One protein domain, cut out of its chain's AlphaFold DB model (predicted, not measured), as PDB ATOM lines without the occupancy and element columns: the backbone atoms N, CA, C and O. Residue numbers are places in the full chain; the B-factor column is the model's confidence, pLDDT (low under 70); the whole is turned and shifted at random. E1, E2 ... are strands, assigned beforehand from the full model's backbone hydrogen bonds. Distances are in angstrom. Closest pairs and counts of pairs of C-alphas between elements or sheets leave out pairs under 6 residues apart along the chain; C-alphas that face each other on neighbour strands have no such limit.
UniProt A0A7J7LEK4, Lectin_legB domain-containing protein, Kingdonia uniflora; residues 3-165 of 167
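AT A GLANCE: This is residues 3 to 165 of the 167 residues of the protein "Lectin_legB domain-containing protein" of Kingdonia uniflora (UniProt A0A7J7LEK4). With little regular structure, two twisted antiparallel sheets lie partly face to face as a sandwich, E4-E7-E1-E9-E10 over branched E2, E3, E5, E6 and E8; long loops reach beyond them. The printed part has 163 residues, 64 in ten strands, E1 to E10 along the chain, and no named helix: all strand. It is compact, radius of gyration of the C-alphas 17.0 A, spanning 57 by 37 by 24 A.

IN THESE COORDINATES: One sheet has E4, residues 48 to 52, E7, 79 to 83, E1, 3 to 9, E9, 123 to 129, and E10, 159 to 164. The other has E2, 12 to 23, 30.5 A long, E3, 33 to 37, E5, 55 to 57, E6, 60 to 64, and E8, 105 to 113. C-alpha 3 is at (-46.559, -69.485, -119.776), C-alpha 164 at (-41.178, -54.070, -135.609).

HOW THE PARTS SIT: E1 and E9 have N 8 and O 125 within hydrogen-bond range, 3.0 A. E2 bends by 65 degrees at residue 17. E2 and E8 have N 16 and O 109 at 2.7 A.

THE WHOLE: No cut. Links E6 to E7, E7 to E8 and E9 to E10 are long. Residues 3 to 34 are among 49 under pLDDT 70.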
ATOM      1  N   LEU A   3     -47.062 -70.448-118.790       42.41
ATOM      2  CA  LEU A   3     -46.559 -69.485-119.776       42.41
ATOM      3  C   LEU A   3     -45.291 -68.756-119.314       42.41
ATOM      4  O   LEU A   3     -45.014 -68.671-118.122       42.41
ATOM      5  N   HIS A   4     -44.523 -68.256-120.277       42.34
ATOM      6  CA  HIS A   4     -43.166 -67.719-120.135       42.34
ATOM      7  C   HIS A   4     -43.044 -66.360-120.863       42.34
ATOM      8  O   HIS A   4     -43.609 -66.241-121.945       42.34
ATOM      9  N   LEU A   5     -42.327 -65.358-120.312       41.78
ATOM     10  CA  LEU A   5     -42.666 -63.931-120.550       41.78
ATOM     11  C   LEU A   5     -41.595 -62.905-121.016       41.78
ATOM     12  O   LEU A   5     -41.170 -62.108-120.188       41.78
ATOM     13  N   PHE A   6     -41.083 -62.864-122.249       52.09
ATOM     14  CA  PHE A   6     -39.852 -62.063-122.498       52.09
ATOM     15  C   PHE A   6     -39.581 -61.639-123.950       52.09
ATOM     16  O   PHE A   6     -40.377 -61.880-124.844       52.09
ATOM     17  N   PHE A   7     -38.437 -60.973-124.133       50.06
ATOM     18  CA  PHE A   7     -37.939 -60.330-125.344       50.06
ATOM     19  C   PHE A   7     -37.300 -61.281-126.360       50.06
ATOM     20  O   PHE A   7     -36.531 -62.164-125.968       50.06
ATOM     21  N   LEU A   8     -37.523 -61.012-127.647       45.81
ATOM     22  CA  LEU A   8     -36.715 -61.497-128.774       45.81
ATOM     23  C   LEU A   8     -36.219 -60.329-129.613       45.81
ATOM     24  O   LEU A   8     -36.973 -59.382-129.752       45.81
ATOM     25  N   TYR A   9     -34.992 -60.373-130.138       44.41
ATOM     26  CA  TYR A   9     -34.403 -59.278-130.924       44.41
ATOM     27  C   TYR A   9     -33.372 -59.786-131.943       44.41
ATOM     28  O   TYR A   9     -32.812 -60.856-131.709       44.41
ATOM     29  N   GLU A  10     -33.117 -59.027-133.024       48.00
ATOM     30  CA  GLU A  10     -32.183 -59.405-134.106       48.00
ATOM     31  C   GLU A  10     -31.050 -58.399-134.434       48.00
ATOM     32  O   GLU A  10     -30.121 -58.771-135.139       48.00
ATOM     33  N   PHE A  11     -31.008 -57.171-133.892       44.62
ATOM     34  CA  PHE A  11     -29.874 -56.240-134.142       44.62
ATOM     35  C   PHE A  11     -29.296 -55.601-132.865       44.62
ATOM     36  O   PHE A  11     -29.280 -56.254-131.836       44.62
ATOM     37  N   ALA A  12     -28.685 -54.420-132.872       44.69
ATOM     38  CA  ALA A  12     -27.949 -53.882-131.720       44.69
ATOM     39  C   ALA A  12     -28.873 -53.137-130.735       44.69
ATOM     40  O   ALA A  12     -29.503 -52.141-131.073       44.69
ATOM     41  N   GLY A  13     -29.014 -53.619-129.501       45.00
ATOM     42  CA  GLY A  13     -30.086 -53.104-128.652       45.00
ATOM     43  C   GLY A  13     -30.014 -53.610-127.233       45.00
ATOM     44  O   GLY A  13     -29.667 -54.762-126.959       45.00
ATOM     45  N   LYS A  14     -30.320 -52.690-126.328       45.38
ATOM     46  CA  LYS A  14     -30.252 -52.882-124.888       45.38
ATOM     47  C   LYS A  14     -31.647 -52.692-124.322       45.38
ATOM     48  O   LYS A  14     -32.232 -51.624-124.468       45.38
ATOM     49  N   VAL A  15     -32.171 -53.708-123.651       46.56
ATOM     50  CA  VAL A  15     -33.361 -53.561-122.806       46.56
ATOM     51  C   VAL A  15     -32.879 -53.097-121.431       46.56
ATOM     52  O   VAL A  15     -32.084 -53.778-120.773       46.56
ATOM     53  N   GLY A  16     -33.280 -51.878-121.075       38.81
ATOM     54  CA  GLY A  16     -32.891 -51.124-119.892       38.81
ATOM     55  C   GLY A  16     -33.967 -51.084-118.803       38.81
ATOM     56  O   GLY A  16     -34.943 -51.823-118.822       38.81
ATOM     57  N   HIS A  17     -33.707 -50.241-117.812       38.66
ATOM     58  CA  HIS A  17     -34.028 -50.390-116.395       38.66
ATOM     59  C   HIS A  17     -35.524 -50.469-116.038       38.66
ATOM     60  O   HIS A  17     -36.328 -49.665-116.478       38.66
ATOM     61  N   ASN A  18     -35.853 -51.391-115.125       28.27
ATOM     62  CA  ASN A  18     -37.187 -51.665-114.574       28.27
ATOM     63  C   ASN A  18     -38.063 -52.522-115.488       28.27
ATOM     64  O   ASN A  18     -38.972 -52.044-116.154       28.27
ATOM     65  N   LEU A  19     -37.810 -53.830-115.454       34.84
ATOM     66  CA  LEU A  19     -38.771 -54.813-115.932       34.84
ATOM     67  C   LEU A  19     -39.724 -55.155-114.780       34.84
ATOM     68  O   LEU A  19     -39.335 -55.928-113.906       34.84
ATOM     69  N   TYR A  20     -40.908 -54.538-114.745       30.39
ATOM     70  CA  TYR A  20     -41.932 -54.790-113.725       30.39
ATOM     71  C   TYR A  20     -42.985 -55.733-114.277       30.39
ATOM     72  O   TYR A  20     -43.573 -55.444-115.313       30.39
ATOM     73  N   PHE A  21     -43.269 -56.804-113.547       42.31
ATOM     74  CA  PHE A  21     -44.427 -57.647-113.794       42.31
ATOM     75  C   PHE A  21     -45.284 -57.716-112.553       42.31
ATOM     76  O   PHE A  21     -44.752 -57.936-111.471       42.31
ATOM     77  N   ALA A  22     -46.595 -57.577-112.710       34.97
ATOM     78  CA  ALA A  22     -47.547 -57.904-111.661       34.97
ATOM     79  C   ALA A  22     -48.613 -58.844-112.208       34.97
ATOM     80  O   ALA A  22     -49.295 -58.515-113.180       34.97
ATOM     81  N   PHE A  23     -48.771 -59.987-111.544       45.88
ATOM     82  CA  PHE A  23     -49.895 -60.896-111.745       45.88
ATOM     83  C   PHE A  23     -50.796 -60.823-110.505       45.88
ATOM     84  O   PHE A  23     -50.306 -61.076-109.404       45.88
ATOM     85  N   PRO A  24     -52.089 -60.487-110.631       41.34
ATOM     86  CA  PRO A  24     -53.041 -60.689-109.561       41.34
ATOM     87  C   PRO A  24     -53.198 -62.186-109.298       41.34
ATOM     88  O   PRO A  24     -53.224 -63.004-110.220       41.34
ATOM     89  N   ASP A  25     -53.302 -62.524-108.019       53.19
ATOM     90  CA  ASP A  25     -53.573 -63.883-107.582       53.19
ATOM     91  C   ASP A  25     -55.056 -64.239-107.806       53.19
ATOM     92  O   ASP A  25     -55.960 -63.414-107.662       53.19
ATOM     93  N   TYR A  26     -55.296 -65.499-108.162       50.31
ATOM     94  CA  TYR A  26     -56.609 -66.107-108.404       50.31
ATOM     95  C   TYR A  26     -57.464 -66.182-107.130       50.31
ATOM     96  O   TYR A  26     -58.700 -66.236-107.189       50.31
ATOM     97  N   ASN A  27     -56.806 -66.193-105.973       42.72
ATOM     98  CA  ASN A  27     -57.424 -66.104-104.663       42.72
ATOM     99  C   ASN A  27     -56.886 -64.841-103.988       42.72
ATOM    100  O   ASN A  27     -55.685 -64.633-103.949       42.72
ATOM    101  N   HIS A  28     -57.751 -64.018-103.402       45.22
ATOM    102  CA  HIS A  28     -57.409 -62.794-102.654       45.22
ATOM    103  C   HIS A  28     -56.473 -63.003-101.423       45.22
ATOM    104  O   HIS A  28     -56.414 -62.148-100.543       45.22
ATOM    105  N   SER A  29     -55.777 -64.141-101.313       42.41
ATOM    106  CA  SER A  29     -55.056 -64.609-100.127       42.41
ATOM    107  C   SER A  29     -53.568 -64.921-100.352       42.41
ATOM    108  O   SER A  29     -52.904 -65.216 -99.356       42.41
ATOM    109  N   GLN A  30     -53.013 -64.864-101.569       51.09
ATOM    110  CA  GLN A  30     -51.555 -64.788-101.728       51.09
ATOM    111  C   GLN A  30     -51.115 -63.486-102.387       51.09
ATOM    112  O   GLN A  30     -51.873 -62.760-103.031       51.09
ATOM    113  N   THR A  31     -49.861 -63.144-102.122       51.69
ATOM    114  CA  THR A  31     -49.208 -61.956-102.650       51.69
ATOM    115  C   THR A  31     -49.083 -62.082-104.173       51.69
ATOM    116  O   THR A  31     -48.620 -63.122-104.644       51.69
ATOM    117  N   PRO A  32     -49.466 -61.046-104.950       56.94
ATOM    118  CA  PRO A  32     -49.209 -60.978-106.386       56.94
ATOM    119  C   PRO A  32     -47.776 -61.404-106.704       56.94
ATOM    120  O   PRO A  32     -46.836 -60.904-106.078       56.94
ATOM    121  N   LEU A  33     -47.597 -62.315-107.669       66.69
ATOM    122  CA  LEU A  33     -46.254 -62.637-108.137       66.69
ATOM    123  C   LEU A  33     -45.740 -61.387-108.855       66.69
ATOM    124  O   LEU A  33     -46.240 -61.005-109.911       66.69
ATOM    125  N   GLY A  34     -44.803 -60.704-108.216       69.12
ATOM    126  CA  GLY A  34     -44.204 -59.486-108.724       69.12
ATOM    127  C   GLY A  34     -42.711 -59.678-108.857       69.12
ATOM    128  O   GLY A  34     -42.064 -60.117-107.907       69.12
ATOM    129  N   PHE A  35     -42.157 -59.363-110.020       75.00
ATOM    130  CA  PHE A  35     -40.711 -59.331-110.177       75.00
ATOM    131  C   PHE A  35     -40.274 -58.033-110.834       75.00
ATOM    132  O   PHE A  35     -40.907 -57.542-111.766       75.00
ATOM    133  N   GLU A  36     -39.199 -57.475-110.284       77.56
ATOM    134  CA  GLU A  36     -38.604 -56.223-110.718       77.56
ATOM    135  C   GLU A  36     -37.117 -56.455-110.985       77.56
ATOM    136  O   GLU A  36     -36.350 -56.775-110.075       77.56
ATOM    137  N   TYR A  37     -36.699 -56.284-112.239       78.50
ATOM    138  CA  TYR A  37     -35.283 -56.293-112.604       78.50
ATOM    139  C   TYR A  37     -34.815 -54.866-112.890       78.50
ATOM    140  O   TYR A  37     -35.096 -54.298-113.946       78.50
ATOM    141  N   ARG A  38     -34.085 -54.282-111.930       78.19
ATOM    142  CA  ARG A  38     -33.518 -52.925-112.048       78.19
ATOM    143  C   ARG A  38     -32.173 -52.881-112.766       78.19
ATOM    144  O   ARG A  38     -31.797 -51.838-113.291       78.19
ATOM    145  N   SER A  39     -31.432 -53.987-112.773       78.12
ATOM    146  CA  SER A  39     -30.119 -54.074-113.417       78.12
ATOM    147  C   SER A  39     -29.732 -55.510-113.719       78.12
ATOM    148  O   SER A  39     -29.811 -56.352-112.827       78.12
ATOM    149  N   PHE A  40     -29.204 -55.753-114.917       77.50
ATOM    150  CA  PHE A  40     -28.718 -57.048-115.369       77.50
ATOM    151  C   PHE A  40     -27.229 -57.263-115.108       77.50
ATOM    152  O   PHE A  40     -26.376 -56.752-115.829       77.50
ATOM    153  N   ASN A  41     -26.929 -58.039-114.054       70.94
ATOM    154  CA  ASN A  41     -25.602 -58.586-113.782       70.94
ATOM    155  C   ASN A  41     -25.555 -60.087-114.135       70.94
ATOM    156  O   ASN A  41     -26.576 -60.730-114.354       70.94
ATOM    157  N   ILE A  42     -24.350 -60.643-114.230       59.44
ATOM    158  CA  ILE A  42     -24.095 -62.020-114.692       59.44
ATOM    159  C   ILE A  42     -24.609 -63.068-113.675       59.44
ATOM    160  O   ILE A  42     -24.679 -64.256-113.974       59.44
ATOM    161  N   THR A  43     -25.030 -62.636-112.485       58.12
ATOM    162  CA  THR A  43     -25.449 -63.489-111.373       58.12
ATOM    163  C   THR A  43     -26.956 -63.388-111.171       58.12
ATOM    164  O   THR A  43     -27.437 -62.989-110.111       58.12
ATOM    165  N   TYR A  44     -27.733 -63.757-112.188       61.78
ATOM    166  CA  TYR A  44     -29.163 -63.943-111.980       61.78
ATOM    167  C   TYR A  44     -29.444 -65.301-111.340       61.78
ATOM    168  O   TYR A  44     -28.971 -66.314-111.861       61.78
ATOM    169  N   PRO A  45     -30.206 -65.351-110.231       54.41
ATOM    170  CA  PRO A  45     -30.365 -66.531-109.382       54.41
ATOM    171  C   PRO A  45     -31.289 -67.587-110.008       54.41
ATOM    172  O   PRO A  45     -32.332 -67.936-109.468       54.41
ATOM    173  N   GLY A  46     -30.932 -68.096-111.186       65.19
ATOM    174  CA  GLY A  46     -31.578 -69.244-111.816       65.19
ATOM    175  C   GLY A  46     -32.989 -69.012-112.364       65.19
ATOM    176  O   GLY A  46     -33.467 -69.892-113.073       65.19
ATOM    177  N   THR A  47     -33.628 -67.863-112.115       78.44
ATOM    178  CA  THR A  47     -35.017 -67.577-112.527       78.44
ATOM    179  C   THR A  47     -35.167 -67.239-114.006       78.44
ATOM    180  O   THR A  47     -36.217 -67.503-114.581       78.44
ATOM    181  N   LEU A  48     -34.132 -66.671-114.631       81.31
ATOM    182  CA  LEU A  48     -34.112 -66.354-116.058       81.31
ATOM    183  C   LEU A  48     -33.347 -67.429-116.842       81.31
ATOM    184  O   LEU A  48     -32.310 -67.932-116.407       81.31
ATOM    185  N   GLN A  49     -33.875 -67.796-118.002       84.12
ATOM    186  CA  GLN A  49     -33.250 -68.618-119.024       84.12
ATOM    187  C   GLN A  49     -32.853 -67.722-120.185       84.12
ATOM    188  O   GLN A  49     -33.676 -66.978-120.702       84.12
ATOM    189  N   PHE A  50     -31.597 -67.821-120.590       83.38
ATOM    190  CA  PHE A  50     -31.041 -67.097-121.720       83.38
ATOM    191  C   PHE A  50     -30.812 -68.095-122.851       83.38
ATOM    192  O   PHE A  50     -30.184 -69.132-122.635       83.38
ATOM    193  N   THR A  51     -31.310 -67.785-124.041       83.12
ATOM    194  CA  THR A  51     -31.143 -68.587-125.253       83.12
ATOM    195  C   THR A  51     -30.649 -67.689-126.381       83.12
ATOM    196  O   THR A  51     -31.028 -66.522-126.459       83.12
ATOM    197  N   GLY A  52     -29.817 -68.217-127.276       81.19
ATOM    198  CA  GLY A  52     -29.252 -67.437-128.377       81.19
ATOM    199  C   GLY A  52     -28.141 -66.495-127.906       81.19
ATOM    200  O   GLY A  52     -27.293 -66.876-127.102       81.19
ATOM    201  N   ASN A  53     -28.120 -65.275-128.433       78.50
ATOM    202  CA  ASN A  53     -27.011 -64.331-128.283       78.50
ATOM    203  C   ASN A  53     -27.152 -63.341-127.116       78.50
ATOM    204  O   ASN A  53     -26.444 -62.332-127.097       78.50
ATOM    205  N   VAL A  54     -28.031 -63.620-126.150       80.88
ATOM    206  CA  VAL A  54     -28.262 -62.696-125.038       80.88
ATOM    207  C   VAL A  54     -27.042 -62.609-124.126       80.88
ATOM    208  O   VAL A  54     -26.528 -63.626-123.662       80.88
ATOM    209  N   ALA A  55     -26.636 -61.386-123.796       78.62
ATOM    210  CA  ALA A  55     -25.609 -61.120-122.801       78.62
ATOM    211  C   ALA A  55     -26.008 -59.937-121.899       78.62
ATOM    212  O   ALA A  55     -26.451 -58.902-122.394       78.62
ATOM    213  N   PRO A  56     -25.830 -60.025-120.571       78.69
ATOM    214  CA  PRO A  56     -25.852 -58.842-119.721       78.69
ATOM    215  C   PRO A  56     -24.702 -57.898-120.102       78.69
ATOM    216  O   PRO A  56     -23.558 -58.330-120.239       78.69
ATOM    217  N   SER A  57     -24.990 -56.608-120.262       77.06
ATOM    218  CA  SER A  57     -24.013 -55.593-120.663       77.06
ATOM    219  C   SER A  57     -24.323 -54.279-119.957       77.06
ATOM    220  O   SER A  57     -25.393 -53.703-120.137       77.06
ATOM    221  N   THR A  58     -23.396 -53.813-119.117       79.94
ATOM    222  CA  THR A  58     -23.504 -52.516-118.419       79.94
ATOM    223  C   THR A  58     -24.808 -52.343-117.611       79.94
ATOM    224  O   THR A  58     -25.341 -51.244-117.521       79.94
ATOM    225  N   GLY A  59     -25.345 -53.420-117.025       78.62
ATOM    226  CA  GLY A  59     -26.598 -53.376-116.261       78.62
ATOM    227  C   GLY A  59     -27.878 -53.500-117.098       78.62
ATOM    228  O   GLY A  59     -28.963 -53.462-116.524       78.62
ATOM    229  N   ALA A  60     -27.772 -53.705-118.411       79.38
ATOM    230  CA  ALA A  60     -28.885 -53.953-119.328       79.38
ATOM    231  C   ALA A  60     -28.810 -55.365-119.935       79.38
ATOM    232  O   ALA A  60     -27.750 -56.000-119.918       79.38
ATOM    233  N   LEU A  61     -29.916 -55.855-120.499       82.31
ATOM    234  CA  LEU A  61     -29.878 -57.030-121.372       82.31
ATOM    235  C   LEU A  61     -29.580 -56.603-122.793       82.31
ATOM    236  O   LEU A  61     -30.381 -55.921-123.426       82.31
ATOM    237  N   GLN A  62     -28.457 -57.069-123.310       81.31
ATOM    238  CA  GLN A  62     -28.166 -57.012-124.726       81.31
ATOM    239  C   GLN A  62     -28.747 -58.278-125.357       81.31
ATOM    240  O   GLN A  62     -28.162 -59.355-125.241       81.31
ATOM    241  N   ILE A  63     -29.945 -58.165-125.939       79.25
ATOM    242  CA  ILE A  63     -30.681 -59.321-126.475       79.25
ATOM    243  C   ILE A  63     -29.969 -59.877-127.714       79.25
ATOM    244  O   ILE A  63     -29.833 -61.089-127.852       79.25
ATOM    245  N   THR A  64     -29.402 -59.000-128.539       76.44
ATOM    246  CA  THR A  64     -28.517 -59.368-129.648       76.44
ATOM    247  C   THR A  64     -27.261 -58.508-129.674       76.44
ATOM    248  O   THR A  64     -27.249 -57.424-129.089       76.44
ATOM    249  N   PRO A  65     -26.158 -59.004-130.269       73.62
ATOM    250  CA  PRO A  65     -24.849 -58.369-130.163       73.62
ATOM    251  C   PRO A  65     -24.832 -56.893-130.606       73.62
ATOM    252  O   PRO A  65     -25.378 -56.561-131.648       73.62
ATOM    253  N   ASP A  66     -24.160 -56.033-129.830       65.88
ATOM    254  CA  ASP A  66     -24.083 -54.562-130.000       65.88
ATOM    255  C   ASP A  66     -22.618 -54.039-129.998       65.88
ATOM    256  O   ASP A  66     -22.358 -52.848-130.093       65.88
ATOM    257  N   THR A  67     -21.597 -54.904-129.891       55.03
ATOM    258  CA  THR A  67     -20.186 -54.463-129.816       55.03
ATOM    259  C   THR A  67     -19.380 -54.797-131.082       55.03
ATOM    260  O   THR A  67     -19.383 -55.925-131.574       55.03
ATOM    261  N   SER A  68     -18.712 -53.770-131.627       54.34
ATOM    262  CA  SER A  68     -18.048 -53.686-132.942       54.34
ATOM    263  C   SER A  68     -16.975 -54.763-133.202       54.34
ATOM    264  O   SER A  68     -16.233 -55.178-132.316       54.34
ATOM    265  N   SER A  69     -16.870 -55.312-134.418       49.88
ATOM    266  CA  SER A  69     -15.937 -54.791-135.440       49.88
ATOM    267  C   SER A  69     -16.196 -55.314-136.867       49.88
ATOM    268  O   SER A  69     -15.487 -54.926-137.790       49.88
ATOM    269  N   THR A  70     -17.213 -56.148-137.090       55.16
ATOM    270  CA  THR A  70     -17.557 -56.671-138.427       55.16
ATOM    271  C   THR A  70     -19.071 -56.817-138.546       55.16
ATOM    272  O   THR A  70     -19.686 -57.494-137.717       55.16
ATOM    273  N   LEU A  71     -19.668 -56.184-139.563       55.94
ATOM    274  CA  LEU A  71     -21.121 -56.132-139.790       55.94
ATOM    275  C   LEU A  71     -21.765 -57.530-139.897       55.94
ATOM    276  O   LEU A  71     -22.918 -57.730-139.522       55.94
ATOM    277  N   ASP A  72     -20.976 -58.512-140.316       56.53
ATOM    278  CA  ASP A  72     -21.333 -59.917-140.518       56.53
ATOM    279  C   ASP A  72     -21.748 -60.625-139.213       56.53
ATOM    280  O   ASP A  72     -22.400 -61.670-139.239       56.53
ATOM    281  N   ARG A  73     -21.393 -60.069-138.043       60.34
ATOM    282  CA  ARG A  73     -21.772 -60.630-136.733       60.34
ATOM    283  C   ARG A  73     -23.175 -60.231-136.275       60.34
ATOM    284  O   ARG A  73     -23.636 -60.809-135.292       60.34
ATOM    285  N   PHE A  74     -23.843 -59.305-136.965       61.97
ATOM    286  CA  PHE A  74     -25.143 -58.764-136.549       61.97
ATOM    287  C   PHE A  74     -26.337 -59.326-137.324       61.97
ATOM    288  O   PHE A  74     -27.461 -59.124-136.902       61.97
ATOM    289  N   GLN A  75     -26.119 -60.050-138.423       69.25
ATOM    290  CA  GLN A  75     -27.213 -60.635-139.203       69.25
ATOM    291  C   GLN A  75     -27.613 -62.010-138.659       69.25
ATOM    292  O   GLN A  75     -26.749 -62.772-138.202       69.25
ATOM    293  N   ASN A  76     -28.896 -62.368-138.784       71.56
ATOM    294  CA  ASN A  76     -29.408 -63.699-138.439       71.56
ATOM    295  C   ASN A  76     -29.124 -64.082-136.982       71.56
ATOM    296  O   ASN A  76     -28.753 -65.224-136.683       71.56
ATOM    297  N   LYS A  77     -29.206 -63.103-136.075       75.19
ATOM    298  CA  LYS A  77     -29.024 -63.308-134.637       75.19
ATOM    299  C   LYS A  77     -30.369 -63.281-133.959       75.19
ATOM    300  O   LYS A  77     -31.230 -62.500-134.310       75.19
ATOM    301  N   PHE A  78     -30.521 -64.110-132.944       77.75
ATOM    302  CA  PHE A  78     -31.659 -64.005-132.055       77.75
ATOM    303  C   PHE A  78     -31.156 -64.124-130.629       77.75
ATOM    304  O   PHE A  78     -30.167 -64.809-130.347       77.75
ATOM    305  N   GLY A  79     -31.857 -63.487-129.712       80.38
ATOM    306  CA  GLY A  79     -31.704 -63.767-128.300       80.38
ATOM    307  C   GLY A  79     -33.061 -63.827-127.649       80.38
ATOM    308  O   GLY A  79     -33.898 -62.986-127.933       80.38
ATOM    309  N   ARG A  80     -33.270 -64.815-126.784       84.69
ATOM    310  CA  ARG A  80     -34.476 -64.962-125.975       84.69
ATOM    311  C   ARG A  80     -34.077 -64.970-124.517       84.69
ATOM    312  O   ARG A  80     -33.218 -65.754-124.119       84.69
ATOM    313  N   VAL A  81     -34.707 -64.132-123.711       83.81
ATOM    314  CA  VAL A  81     -34.716 -64.336-122.254       83.81
ATOM    315  C   VAL A  81     -36.036 -64.993-121.898       83.81
ATOM    316  O   VAL A  81     -36.956 -64.874-122.682       83.81
ATOM    317  N   VAL A  82     -36.146 -65.758-120.816       84.19
ATOM    318  CA  VAL A  82     -37.408 -66.338-120.336       84.19
ATOM    319  C   VAL A  82     -37.399 -66.489-118.810       84.19
ATOM    320  O   VAL A  82     -36.439 -67.016-118.272       84.19
ATOM    321  N   TYR A  83     -38.469 -66.145-118.096       83.69
ATOM    322  CA  TYR A  83     -38.659 -66.469-116.681       83.69
ATOM    323  C   TYR A  83     -39.131 -67.903-116.590       83.69
ATOM    324  O   TYR A  83     -40.224 -68.213-117.047       83.69
ATOM    325  N   LYS A  84     -38.282 -68.768-116.038       79.69
ATOM    326  CA  LYS A  84     -38.430 -70.227-116.076       79.69
ATOM    327  C   LYS A  84     -39.639 -70.746-115.317       79.69
ATOM    328  O   LYS A  84     -40.083 -71.852-115.596       79.69
ATOM    329  N   THR A  85     -40.113 -70.005-114.317       80.94
ATOM    330  CA  THR A  85     -41.272 -70.427-113.534       80.94
ATOM    331  C   THR A  85     -42.523 -70.031-114.298       80.94
ATOM    332  O   THR A  85     -42.791 -68.835-114.429       80.94
ATOM    333  N   PRO A  86     -43.307 -70.992-114.796       80.19
ATOM    334  CA  PRO A  86     -44.451 -70.622-115.589       80.19
ATOM    335  C   PRO A  86     -45.601 -70.102-114.721       80.19
ATOM    336  O   PRO A  86     -45.731 -70.469-113.552       80.19
ATOM    337  N   PHE A  87     -46.487 -69.317-115.327       76.69
ATOM    338  CA  PHE A  87     -47.719 -68.827-114.698       76.69
ATOM    339  C   PHE A  87     -48.967 -69.350-115.419       76.69
ATOM    340  O   PHE A  87     -48.948 -69.600-116.627       76.69
ATOM    341  N   LYS A  88     -50.066 -69.511-114.669       80.56
ATOM    342  CA  LYS A  88     -51.393 -69.815-115.223       80.56
ATOM    343  C   LYS A  88     -52.058 -68.513-115.671       80.56
ATOM    344  O   LYS A  88     -52.247 -67.623-114.851       80.56
ATOM    345  N   LEU A  89     -52.458 -68.421-116.941       80.88
ATOM    346  CA  LEU A  89     -53.258 -67.288-117.431       80.88
ATOM    347  C   LEU A  89     -54.769 -67.477-117.278       80.88
ATOM    348  O   LEU A  89     -55.508 -66.500-117.313       80.88
ATOM    349  N   TRP A  90     -55.239 -68.709-117.127       85.88
ATOM    350  CA  TRP A  90     -56.642 -68.997-116.857       85.88
ATOM    351  C   TRP A  90     -56.797 -70.344-116.153       85.88
ATOM    352  O   TRP A  90     -55.910 -71.205-116.213       85.88
ATOM    353  N   GLU A  91     -57.939 -70.518-115.503       84.62
ATOM    354  CA  GLU A  91     -58.376 -71.758-114.872       84.62
ATOM    355  C   GLU A  91     -59.879 -71.945-115.094       84.62
ATOM    356  O   GLU A  91     -60.641 -70.980-115.071       84.62
ATOM    357  N   GLY A  92     -60.291 -73.191-115.337       86.12
ATOM    358  CA  GLY A  92     -61.659 -73.511-115.737       86.12
ATOM    359  C   GLY A  92     -61.977 -73.121-117.185       86.12
ATOM    360  O   GLY A  92     -61.085 -72.818-117.983       86.12
ATOM    361  N   ASP A  93     -63.262 -73.171-117.525       88.06
ATOM    362  CA  ASP A  93     -63.768 -72.669-118.803       88.06
ATOM    363  C   ASP A  93     -63.872 -71.146-118.728       88.06
ATOM    364  O   ASP A  93     -64.664 -70.619-117.949       88.06
ATOM    365  N   VAL A  94     -63.092 -70.448-119.556       83.69
ATOM    366  CA  VAL A  94     -63.047 -68.979-119.634       83.69
ATOM    367  C   VAL A  94     -64.394 -68.335-119.978       83.69
ATOM    368  O   VAL A  94     -64.557 -67.137-119.767       83.69
ATOM    369  N   ASN A  95     -65.354 -69.111-120.488       88.06
ATOM    370  CA  ASN A  95     -66.710 -68.652-120.793       88.06
ATOM    371  C   ASN A  95     -67.727 -68.983-119.687       88.06
ATOM    372  O   ASN A  95     -68.908 -68.663-119.823       88.06
ATOM    373  N   SER A  96     -67.297 -69.640-118.610       89.12
ATOM    374  CA  SER A  96     -68.147 -70.005-117.475       89.12
ATOM    375  C   SER A  96     -68.009 -69.013-116.317       89.12
ATOM    376  O   SER A  96     -66.998 -68.329-116.188       89.12
ATOM    377  N   ILE A  97     -69.016 -68.972-115.440       82.69
ATOM    378  CA  ILE A  97     -69.018 -68.133-114.226       82.69
ATOM    379  C   ILE A  97     -67.887 -68.523-113.260       82.69
ATOM    380  O   ILE A  97     -67.350 -67.663-112.565       82.69
ATOM    381  N   ASP A  98     -67.516 -69.804-113.240       85.56
ATOM    382  CA  ASP A  98     -66.449 -70.332-112.382       85.56
ATOM    383  C   ASP A  98     -65.060 -70.217-113.031       85.56
ATOM    384  O   ASP A  98     -64.040 -70.457-112.379       85.56
ATOM    385  N   GLY A  99     -65.012 -69.853-114.315       85.69
ATOM    386  CA  GLY A  99     -63.782 -69.587-115.037       85.69
ATOM    387  C   GLY A  99     -63.110 -68.330-114.521       85.69
ATOM    388  O   GLY A  99     -63.763 -67.316-114.272       85.69
ATOM    389  N   LYS A 100     -61.785 -68.360-114.398       83.62
ATOM    390  CA  LYS A 100     -61.025 -67.149-114.077       83.62
ATOM    391  C   LYS A 100     -59.891 -66.937-115.058       83.62
ATOM    392  O   LYS A 100     -59.255 -67.884-115.519       83.62
ATOM    393  N   ILE A 101     -59.634 -65.666-115.338       83.81
ATOM    394  CA  ILE A 101     -58.597 -65.189-116.246       83.81
ATOM    395  C   ILE A 101     -57.675 -64.270-115.449       83.81
ATOM    396  O   ILE A 101     -58.139 -63.429-114.679       83.81
ATOM    397  N   ALA A 102     -56.370 -64.444-115.621       80.25
ATOM    398  CA  ALA A 102     -55.372 -63.579-115.025       80.25
ATOM    399  C   ALA A 102     -55.261 -62.277-115.824       80.25
ATOM    400  O   ALA A 102     -55.109 -62.290-117.046       80.25
ATOM    401  N   SER A 103     -55.266 -61.153-115.118       80.31
ATOM    402  CA  SER A 103     -54.767 -59.888-115.662       80.31
ATOM    403  C   SER A 103     -53.252 -59.834-115.478       80.31
ATOM    404  O   SER A 103     -52.712 -60.500-114.606       80.31
ATOM    405  N   PHE A 104     -52.527 -59.045-116.259       79.38
ATOM    406  CA  PHE A 104     -51.130 -58.755-115.944       79.38
ATOM    407  C   PHE A 104     -50.754 -57.380-116.472       79.38
ATOM    408  O   PHE A 104     -51.367 -56.872-117.411       79.38
ATOM    409  N   SER A 105     -49.732 -56.784-115.870       80.88
ATOM    410  CA  SER A 105     -49.066 -55.608-116.418       80.88
ATOM    411  C   SER A 105     -47.578 -55.879-116.561       80.88
ATOM    412  O   SER A 105     -46.982 -56.593-115.753       80.88
ATOM    413  N   THR A 106     -47.001 -55.325-117.624       79.94
ATOM    414  CA  THR A 106     -45.561 -55.309-117.856       79.94
ATOM    415  C   THR A 106     -45.113 -53.899-118.205       79.94
ATOM    416  O   THR A 106     -45.842 -53.161-118.871       79.94
ATOM    417  N   SER A 107     -43.927 -53.521-117.754       81.25
ATOM    418  CA  SER A 107     -43.250 -52.296-118.167       81.25
ATOM    419  C   SER A 107     -41.766 -52.587-118.303       81.25
ATOM    420  O   SER A 107     -41.236 -53.378-117.526       81.25
ATOM    421  N   PHE A 108     -41.134 -51.999-119.313       80.50
ATOM    422  CA  PHE A 108     -39.712 -52.129-119.593       80.50
ATOM    423  C   PHE A 108     -39.226 -50.941-120.413       80.50
ATOM    424  O   PHE A 108     -39.953 -50.439-121.272       80.50
ATOM    425  N   ASP A 109     -37.973 -50.556-120.199       81.81
ATOM    426  CA  ASP A 109     -37.291 -49.597-121.058       81.81
ATOM    427  C   ASP A 109     -36.527 -50.344-122.151       81.81
ATOM    428  O   ASP A 109     -35.849 -51.341-121.896       81.81
ATOM    429  N   VAL A 110     -36.584 -49.853-123.387       80.38
ATOM    430  CA  VAL A 110     -35.786 -50.399-124.488       80.38
ATOM    431  C   VAL A 110     -35.052 -49.299-125.235       80.38
ATOM    432  O   VAL A 110     -35.599 -48.241-125.534       80.38
ATOM    433  N   ASN A 111     -33.795 -49.578-125.562       78.50
ATOM    434  CA  ASN A 111     -32.995 -48.823-126.505       78.50
ATOM    435  C   ASN A 111     -32.702 -49.708-127.721       78.50
ATOM    436  O   ASN A 111     -32.010 -50.723-127.607       78.50
ATOM    437  N   ILE A 112     -33.243 -49.313-128.872       76.50
ATOM    438  CA  ILE A 112     -33.010 -49.967-130.158       76.50
ATOM    439  C   ILE A 112     -32.069 -49.070-130.955       76.50
ATOM    440  O   ILE A 112     -32.440 -47.958-131.335       76.50
ATOM    441  N   TYR A 113     -30.855 -49.552-131.208       75.38
ATOM    442  CA  TYR A 113     -29.853 -48.830-131.974       75.38
ATOM    443  C   TYR A 113     -29.601 -49.518-133.315       75.38
ATOM    444  O   TYR A 113     -29.539 -50.737-133.441       75.38
ATOM    445  N   ARG A 114     -29.420 -48.711-134.357       73.94
ATOM    446  CA  ARG A 114     -29.026 -49.203-135.673       73.94
ATOM    447  C   ARG A 114     -27.855 -48.385-136.181       73.94
ATOM    448  O   ARG A 114     -27.907 -47.155-136.181       73.94
ATOM    449  N   HIS A 115     -26.829 -49.071-136.676       71.69
ATOM    450  CA  HIS A 115     -25.752 -48.416-137.403       71.69
ATOM    451  C   HIS A 115     -26.269 -47.761-138.692       71.69
ATOM    452  O   HIS A 115     -27.239 -48.193-139.316       71.69
ATOM    453  N   ILE A 116     -25.613 -46.673-139.094       70.62
ATOM    454  CA  ILE A 116     -25.963 -45.967-140.325       70.62
ATOM    455  C   ILE A 116     -25.644 -46.859-141.536       70.62
ATOM    456  O   ILE A 116     -24.665 -47.602-141.520       70.62
ATOM    457  N   ASN A 117     -26.460 -46.773-142.589       72.69
ATOM    458  CA  ASN A 117     -26.302 -47.536-143.835       72.69
ATOM    459  C   ASN A 117     -26.358 -49.075-143.694       72.69
ATOM    460  O   ASN A 117     -25.858 -49.777-144.570       72.69
ATOM    461  N   THR A 118     -26.979 -49.614-142.638       71.38
ATOM    462  CA  THR A 118     -27.285 -51.053-142.536       71.38
ATOM    463  C   THR A 118     -28.750 -51.341-142.863       71.38
ATOM    464  O   THR A 118     -29.622 -50.482-142.687       71.38
ATOM    465  N   THR A 119     -29.035 -52.567-143.311       70.12
ATOM    466  CA  THR A 119     -30.410 -53.065-143.471       70.12
ATOM    467  C   THR A 119     -31.161 -52.917-142.136       70.12
ATOM    468  O   THR A 119     -30.611 -53.304-141.103       70.12
ATOM    469  N   PRO A 120     -32.340 -52.261-142.108       69.31
ATOM    470  CA  PRO A 120     -33.220 -52.261-140.939       69.31
ATOM    471  C   PRO A 120     -33.826 -53.643-140.696       69.31
ATOM    472  O   PRO A 120     -33.772 -54.503-141.569       69.31
ATOM    473  N   GLY A 121     -34.435 -53.813-139.530       69.31
ATOM    474  CA  GLY A 121     -35.007 -55.080-139.108       69.31
ATOM    475  C   GLY A 121     -34.163 -55.742-138.029       69.31
ATOM    476  O   GLY A 121     -33.060 -55.289-137.747       69.31
ATOM    477  N   GLU A 122     -34.669 -56.772-137.362       73.06
ATOM    478  CA  GLU A 122     -36.047 -57.270-137.507       73.06
ATOM    479  C   GLU A 122     -36.962 -56.515-136.530       73.06
ATOM    480  O   GLU A 122     -37.596 -55.531-136.903       73.06
ATOM    481  N   GLY A 123     -36.908 -56.817-135.236       78.44
ATOM    482  CA  GLY A 123     -37.681 -56.087-134.230       78.44
ATOM    483  C   GLY A 123     -37.549 -56.698-132.846       78.44
ATOM    484  O   GLY A 123     -36.848 -57.696-132.684       78.44
ATOM    485  N   LEU A 124     -38.195 -56.091-131.849       82.00
ATOM    486  CA  LEU A 124     -38.273 -56.626-130.488       82.00
ATOM    487  C   LEU A 124     -39.665 -57.202-130.222       82.00
ATOM    488  O   LEU A 124     -40.635 -56.488-130.421       82.00
ATOM    489  N   ALA A 125     -39.799 -58.411-129.681       84.56
ATOM    490  CA  ALA A 125     -41.112 -58.943-129.294       84.56
ATOM    491  C   ALA A 125     -41.200 -59.246-127.803       84.56
ATOM    492  O   ALA A 125     -40.337 -59.937-127.283       84.56
ATOM    493  N   PHE A 126     -42.262 -58.801-127.131       85.88
ATOM    494  CA  PHE A 126     -42.661 -59.309-125.820       85.88
ATOM    495  C   PHE A 126     -43.573 -60.523-125.988       85.88
ATOM    496  O   PHE A 126     -44.620 -60.404-126.618       85.88
ATOM    497  N   ILE A 127     -43.200 -61.671-125.422       86.31
ATOM    498  CA  ILE A 127     -43.846 -62.950-125.748       86.31
ATOM    499  C   ILE A 127     -44.477 -63.610-124.532       86.31
ATOM    500  O   ILE A 127     -43.955 -63.503-123.428       86.31
ATOM    501  N   ILE A 128     -45.546 -64.364-124.765       86.31
ATOM    502  CA  ILE A 128     -46.150 -65.305-123.830       86.31
ATOM    503  C   ILE A 128     -46.168 -66.669-124.522       86.31
ATOM    504  O   ILE A 128     -46.889 -66.849-125.505       86.31
ATOM    505  N   VAL A 129     -45.359 -67.613-124.030       84.81
ATOM    506  CA  VAL A 129     -45.155 -68.918-124.690       84.81
ATOM    507  C   VAL A 129     -45.366 -70.110-123.761       84.81
ATOM    508  O   VAL A 129     -44.976 -70.039-122.592       84.81
ATOM    509  N   PRO A 130     -45.984 -71.202-124.247       82.25
ATOM    510  CA  PRO A 130     -46.330 -72.346-123.409       82.25
ATOM    511  C   PRO A 130     -45.148 -73.267-123.111       82.25
ATOM    512  O   PRO A 130     -45.187 -74.044-122.158       82.25
ATOM    513  N   ASP A 131     -44.100 -73.173-123.923       82.94
ATOM    514  CA  ASP A 131     -42.904 -73.990-123.829       82.94
ATOM    515  C   ASP A 131     -41.631 -73.165-124.068       82.94
ATOM    516  O   ASP A 131     -41.639 -71.981-124.436       82.94
ATOM    517  N   LEU A 132     -40.504 -73.797-123.758       82.06
ATOM    518  CA  LEU A 132     -39.186 -73.186-123.839       82.06
ATOM    519  C   LEU A 132     -38.500 -73.414-125.188       82.06
ATOM    520  O   LEU A 132     -37.387 -72.919-125.388       82.06
ATOM    521  N   ASP A 133     -39.159 -74.122-126.103       84.06
ATOM    522  CA  ASP A 133     -38.555 -74.552-127.350       84.06
ATOM    523  C   ASP A 133     -38.400 -73.365-128.304       84.06
ATOM    524  O   ASP A 133     -39.170 -72.398-128.300       84.06
ATOM    525  N   ILE A 134     -37.347 -73.431-129.115       83.00
ATOM    526  CA  ILE A 134     -37.076 -72.470-130.182       83.00
ATOM    527  C   ILE A 134     -37.286 -73.201-131.503       83.00
ATOM    528  O   ILE A 134     -36.643 -74.235-131.718       83.00
ATOM    529  N   PRO A 135     -38.161 -72.710-132.398       84.38
ATOM    530  CA  PRO A 135     -38.311 -73.318-133.710       84.38
ATOM    531  C   PRO A 135     -36.980 -73.305-134.467       84.38
ATOM    532  O   PRO A 135     -36.227 -72.337-134.429       84.38
ATOM    533  N   ALA A 136     -36.676 -74.379-135.191       85.81
ATOM    534  CA  ALA A 136     -35.510 -74.380-136.066       85.81
ATOM    535  C   ALA A 136     -35.673 -73.313-137.163       85.81
ATOM    536  O   ALA A 136     -36.779 -73.132-137.676       85.81
ATOM    537  N   GLN A 137     -34.565 -72.662-137.539       85.56
ATOM    538  CA  GLN A 137     -34.517 -71.662-138.619       85.56
ATOM    539  C   GLN A 137     -35.511 -70.504-138.413       85.56
ATOM    540  O   GLN A 137     -36.203 -70.081-139.335       85.56
ATOM    541  N   SER A 138     -35.595 -70.022-137.174       84.69
ATOM    542  CA  SER A 138     -36.516 -68.975-136.732       84.69
ATOM    543  C   SER A 138     -35.911 -67.568-136.716       84.69
ATOM    544  O   SER A 138     -36.457 -66.688-136.070       84.69
ATOM    545  N   ASN A 139     -34.750 -67.346-137.324       77.75
ATOM    546  CA  ASN A 139     -34.144 -66.014-137.435       77.75
ATOM    547  C   ASN A 139     -34.859 -65.148-138.495       77.75
ATOM    548  O   ASN A 139     -35.721 -65.632-139.231       77.75
ATOM    549  N   GLY A 140     -34.465 -63.887-138.607       76.69
ATOM    550  CA  GLY A 140     -35.053 -62.890-139.489       76.69
ATOM    551  C   GLY A 140     -36.452 -62.479-139.032       76.69
ATOM    552  O   GLY A 140     -36.770 -62.452-137.841       76.69
ATOM    553  N   GLN A 141     -37.321 -62.271-140.019       76.75
ATOM    554  CA  GLN A 141     -38.750 -61.955-139.878       76.75
ATOM    555  C   GLN A 141     -39.541 -62.853-138.905       76.75
ATOM    556  O   GLN A 141     -40.674 -62.546-138.554       76.75
ATOM    557  N   TYR A 142     -38.996 -64.008-138.513       81.88
ATOM    558  CA  TYR A 142     -39.645 -64.919-137.575       81.88
ATOM    559  C   TYR A 142     -39.322 -64.625-136.106       81.88
ATOM    560  O   TYR A 142     -39.916 -65.266-135.238       81.88
ATOM    561  N   LEU A 143     -38.394 -63.704-135.817       76.81
ATOM    562  CA  LEU A 143     -38.044 -63.197-134.484       76.81
ATOM    563  C   LEU A 143     -37.722 -64.270-133.435       76.81
ATOM    564  O   LEU A 143     -37.858 -64.026-132.249       76.81
ATOM    565  N   GLY A 144     -37.340 -65.487-133.810       79.19
ATOM    566  CA  GLY A 144     -37.177 -66.602-132.872       79.19
ATOM    567  C   GLY A 144     -38.489 -67.211-132.358       79.19
ATOM    568  O   GLY A 144     -38.452 -68.044-131.449       79.19
ATOM    569  N   LEU A 145     -39.633 -66.795-132.912       81.75
ATOM    570  CA  LEU A 145     -40.986 -67.162-132.487       81.75
ATOM    571  C   LEU A 145     -41.596 -68.284-133.310       81.75
ATOM    572  O   LEU A 145     -42.233 -69.196-132.780       81.75
ATOM    573  N   THR A 146     -41.427 -68.193-134.621       85.75
ATOM    574  CA  THR A 146     -41.975 -69.143-135.586       85.75
ATOM    575  C   THR A 146     -40.893 -69.529-136.586       85.75
ATOM    576  O   THR A 146     -39.714 -69.257-136.389       85.75
ATOM    577  N   ASN A 147     -41.265 -70.235-137.639       87.00
ATOM    578  CA  ASN A 147     -40.436 -70.418-138.817       87.00
ATOM    579  C   ASN A 147     -41.349 -70.523-140.041       87.00
ATOM    580  O   ASN A 147     -42.573 -70.463-139.920       87.00
ATOM    581  N   VAL A 148     -40.767 -70.752-141.217       89.25
ATOM    582  CA  VAL A 148     -41.519 -70.874-142.478       89.25
ATOM    583  C   VAL A 148     -42.672 -71.888-142.425       89.25
ATOM    584  O   VAL A 148     -43.684 -71.692-143.087       89.25
ATOM    585  N   SER A 149     -42.546 -72.948-141.621       89.06
ATOM    586  CA  SER A 149     -43.553 -74.012-141.504       89.06
ATOM    587  C   SER A 149     -44.594 -73.776-140.405       89.06
ATOM    588  O   SER A 149     -45.659 -74.388-140.431       89.06
ATOM    589  N   THR A 150     -44.294 -72.926-139.420       86.25
ATOM    590  CA  THR A 150     -45.157 -72.693-138.252       86.25
ATOM    591  C   THR A 150     -45.739 -71.287-138.199       86.25
ATOM    592  O   THR A 150     -46.587 -71.026-137.345       86.25
ATOM    593  N   ASN A 151     -45.327 -70.389-139.093       83.56
ATOM    594  CA  ASN A 151     -45.881 -69.046-139.163       83.56
ATOM    595  C   ASN A 151     -47.391 -69.091-139.462       83.56
ATOM    596  O   ASN A 151     -47.839 -69.832-140.335       83.56
ATOM    597  N   GLY A 152     -48.182 -68.329-138.705       81.75
ATOM    598  CA  GLY A 152     -49.649 -68.348-138.782       81.75
ATOM    599  C   GLY A 152     -50.321 -69.606-138.209       81.75
ATOM    600  O   GLY A 152     -51.538 -69.756-138.326       81.75
ATOM    601  N   ASN A 153     -49.572 -70.519-137.580       81.62
ATOM    602  CA  ASN A 153     -50.145 -71.714-136.972       81.62
ATOM    603  C   ASN A 153     -50.687 -71.428-135.557       81.62
ATOM    604  O   ASN A 153     -49.941 -71.397-134.577       81.62
ATOM    605  N   TRP A 154     -52.012 -71.325-135.441       73.88
ATOM    606  CA  TRP A 154     -52.730 -71.057-134.186       73.88
ATOM    607  C   TRP A 154     -52.524 -72.106-133.083       73.88
ATOM    608  O   TRP A 154     -52.735 -71.815-131.907       73.88
ATOM    609  N   THR A 155     -52.072 -73.316-133.428       75.56
ATOM    610  CA  THR A 155     -51.837 -74.396-132.449       75.56
ATOM    611  C   THR A 155     -50.569 -74.201-131.616       75.56
ATOM    612  O   THR A 155     -50.364 -74.906-130.633       75.56
ATOM    613  N   LYS A 156     -49.718 -73.227-131.968       72.50
ATOM    614  CA  LYS A 156     -48.522 -72.876-131.188       72.50
ATOM    615  C   LYS A 156     -48.829 -72.058-129.931       72.50
ATOM    616  O   LYS A 156     -47.935 -71.899-129.108       72.50
ATOM    617  N   HIS A 157     -50.076 -71.590-129.770       82.06
ATOM    618  CA  HIS A 157     -50.571 -70.909-128.564       82.06
ATOM    619  C   HIS A 157     -49.608 -69.833-128.039       82.06
ATOM    620  O   HIS A 157     -49.321 -69.748-126.845       82.06
ATOM    621  N   LEU A 158     -49.094 -69.037-128.971       82.56
ATOM    622  CA  LEU A 158     -48.107 -68.000-128.742       82.56
ATOM    623  C   LEU A 158     -48.773 -66.635-128.861       82.56
ATOM    624  O   LEU A 158     -49.524 -66.393-129.805       82.56
ATOM    625  N   ILE A 159     -48.471 -65.743-127.924       86.25
ATOM    626  CA  ILE A 159     -48.828 -64.326-128.018       86.25
ATOM    627  C   ILE A 159     -47.527 -63.541-128.088       86.25
ATOM    628  O   ILE A 159     -46.620 -63.790-127.295       86.25
ATOM    629  N   ALA A 160     -47.444 -62.593-129.016       85.25
ATOM    630  CA  ALA A 160     -46.332 -61.665-129.129       85.25
ATOM    631  C   ALA A 160     -46.859 -60.238-129.319       85.25
ATOM    632  O   ALA A 160     -47.823 -60.014-130.047       85.25
ATOM    633  N   ILE A 161     -46.228 -59.284-128.641       86.62
ATOM    634  CA  ILE A 161     -46.398 -57.849-128.868       86.62
ATOM    635  C   ILE A 161     -45.087 -57.358-129.471       86.62
ATOM    636  O   ILE A 161     -44.062 -57.341-128.788       86.62
ATOM    637  N   GLU A 162     -45.123 -57.005-130.750       85.81
ATOM    638  CA  GLU A 162     -43.936 -56.688-131.540       85.81
ATOM    639  C   GLU A 162     -43.703 -55.176-131.645       85.81
ATOM    640  O   GLU A 162     -44.620 -54.384-131.862       85.81
ATOM    641  N   LEU A 163     -42.440 -54.791-131.506       83.44
ATOM    642  CA  LEU A 163     -41.865 -53.513-131.893       83.44
ATOM    643  C   LEU A 163     -41.052 -53.767-133.165       83.44
ATOM    644  O   LEU A 163     -39.834 -53.967-133.113       83.44
ATOM    645  N   ASP A 164     -41.758 -53.830-134.290       80.25
ATOM    646  CA  ASP A 164     -41.178 -54.070-135.609       80.25
ATOM    647  C   ASP A 164     -40.417 -52.831-136.107       80.25
ATOM    648  O   ASP A 164     -40.866 -51.688-135.958       80.25
ATOM    649  N   THR A 165     -39.233 -53.053-136.669       76.62
ATOM    650  CA  THR A 165     -38.347 -51.996-137.173       76.62
ATOM    651  C   THR A 165     -38.167 -52.037-138.690       76.62
ATOM    652  O   THR A 165     -37.470 -51.178-139.244       76.62
TER     653      THR A 165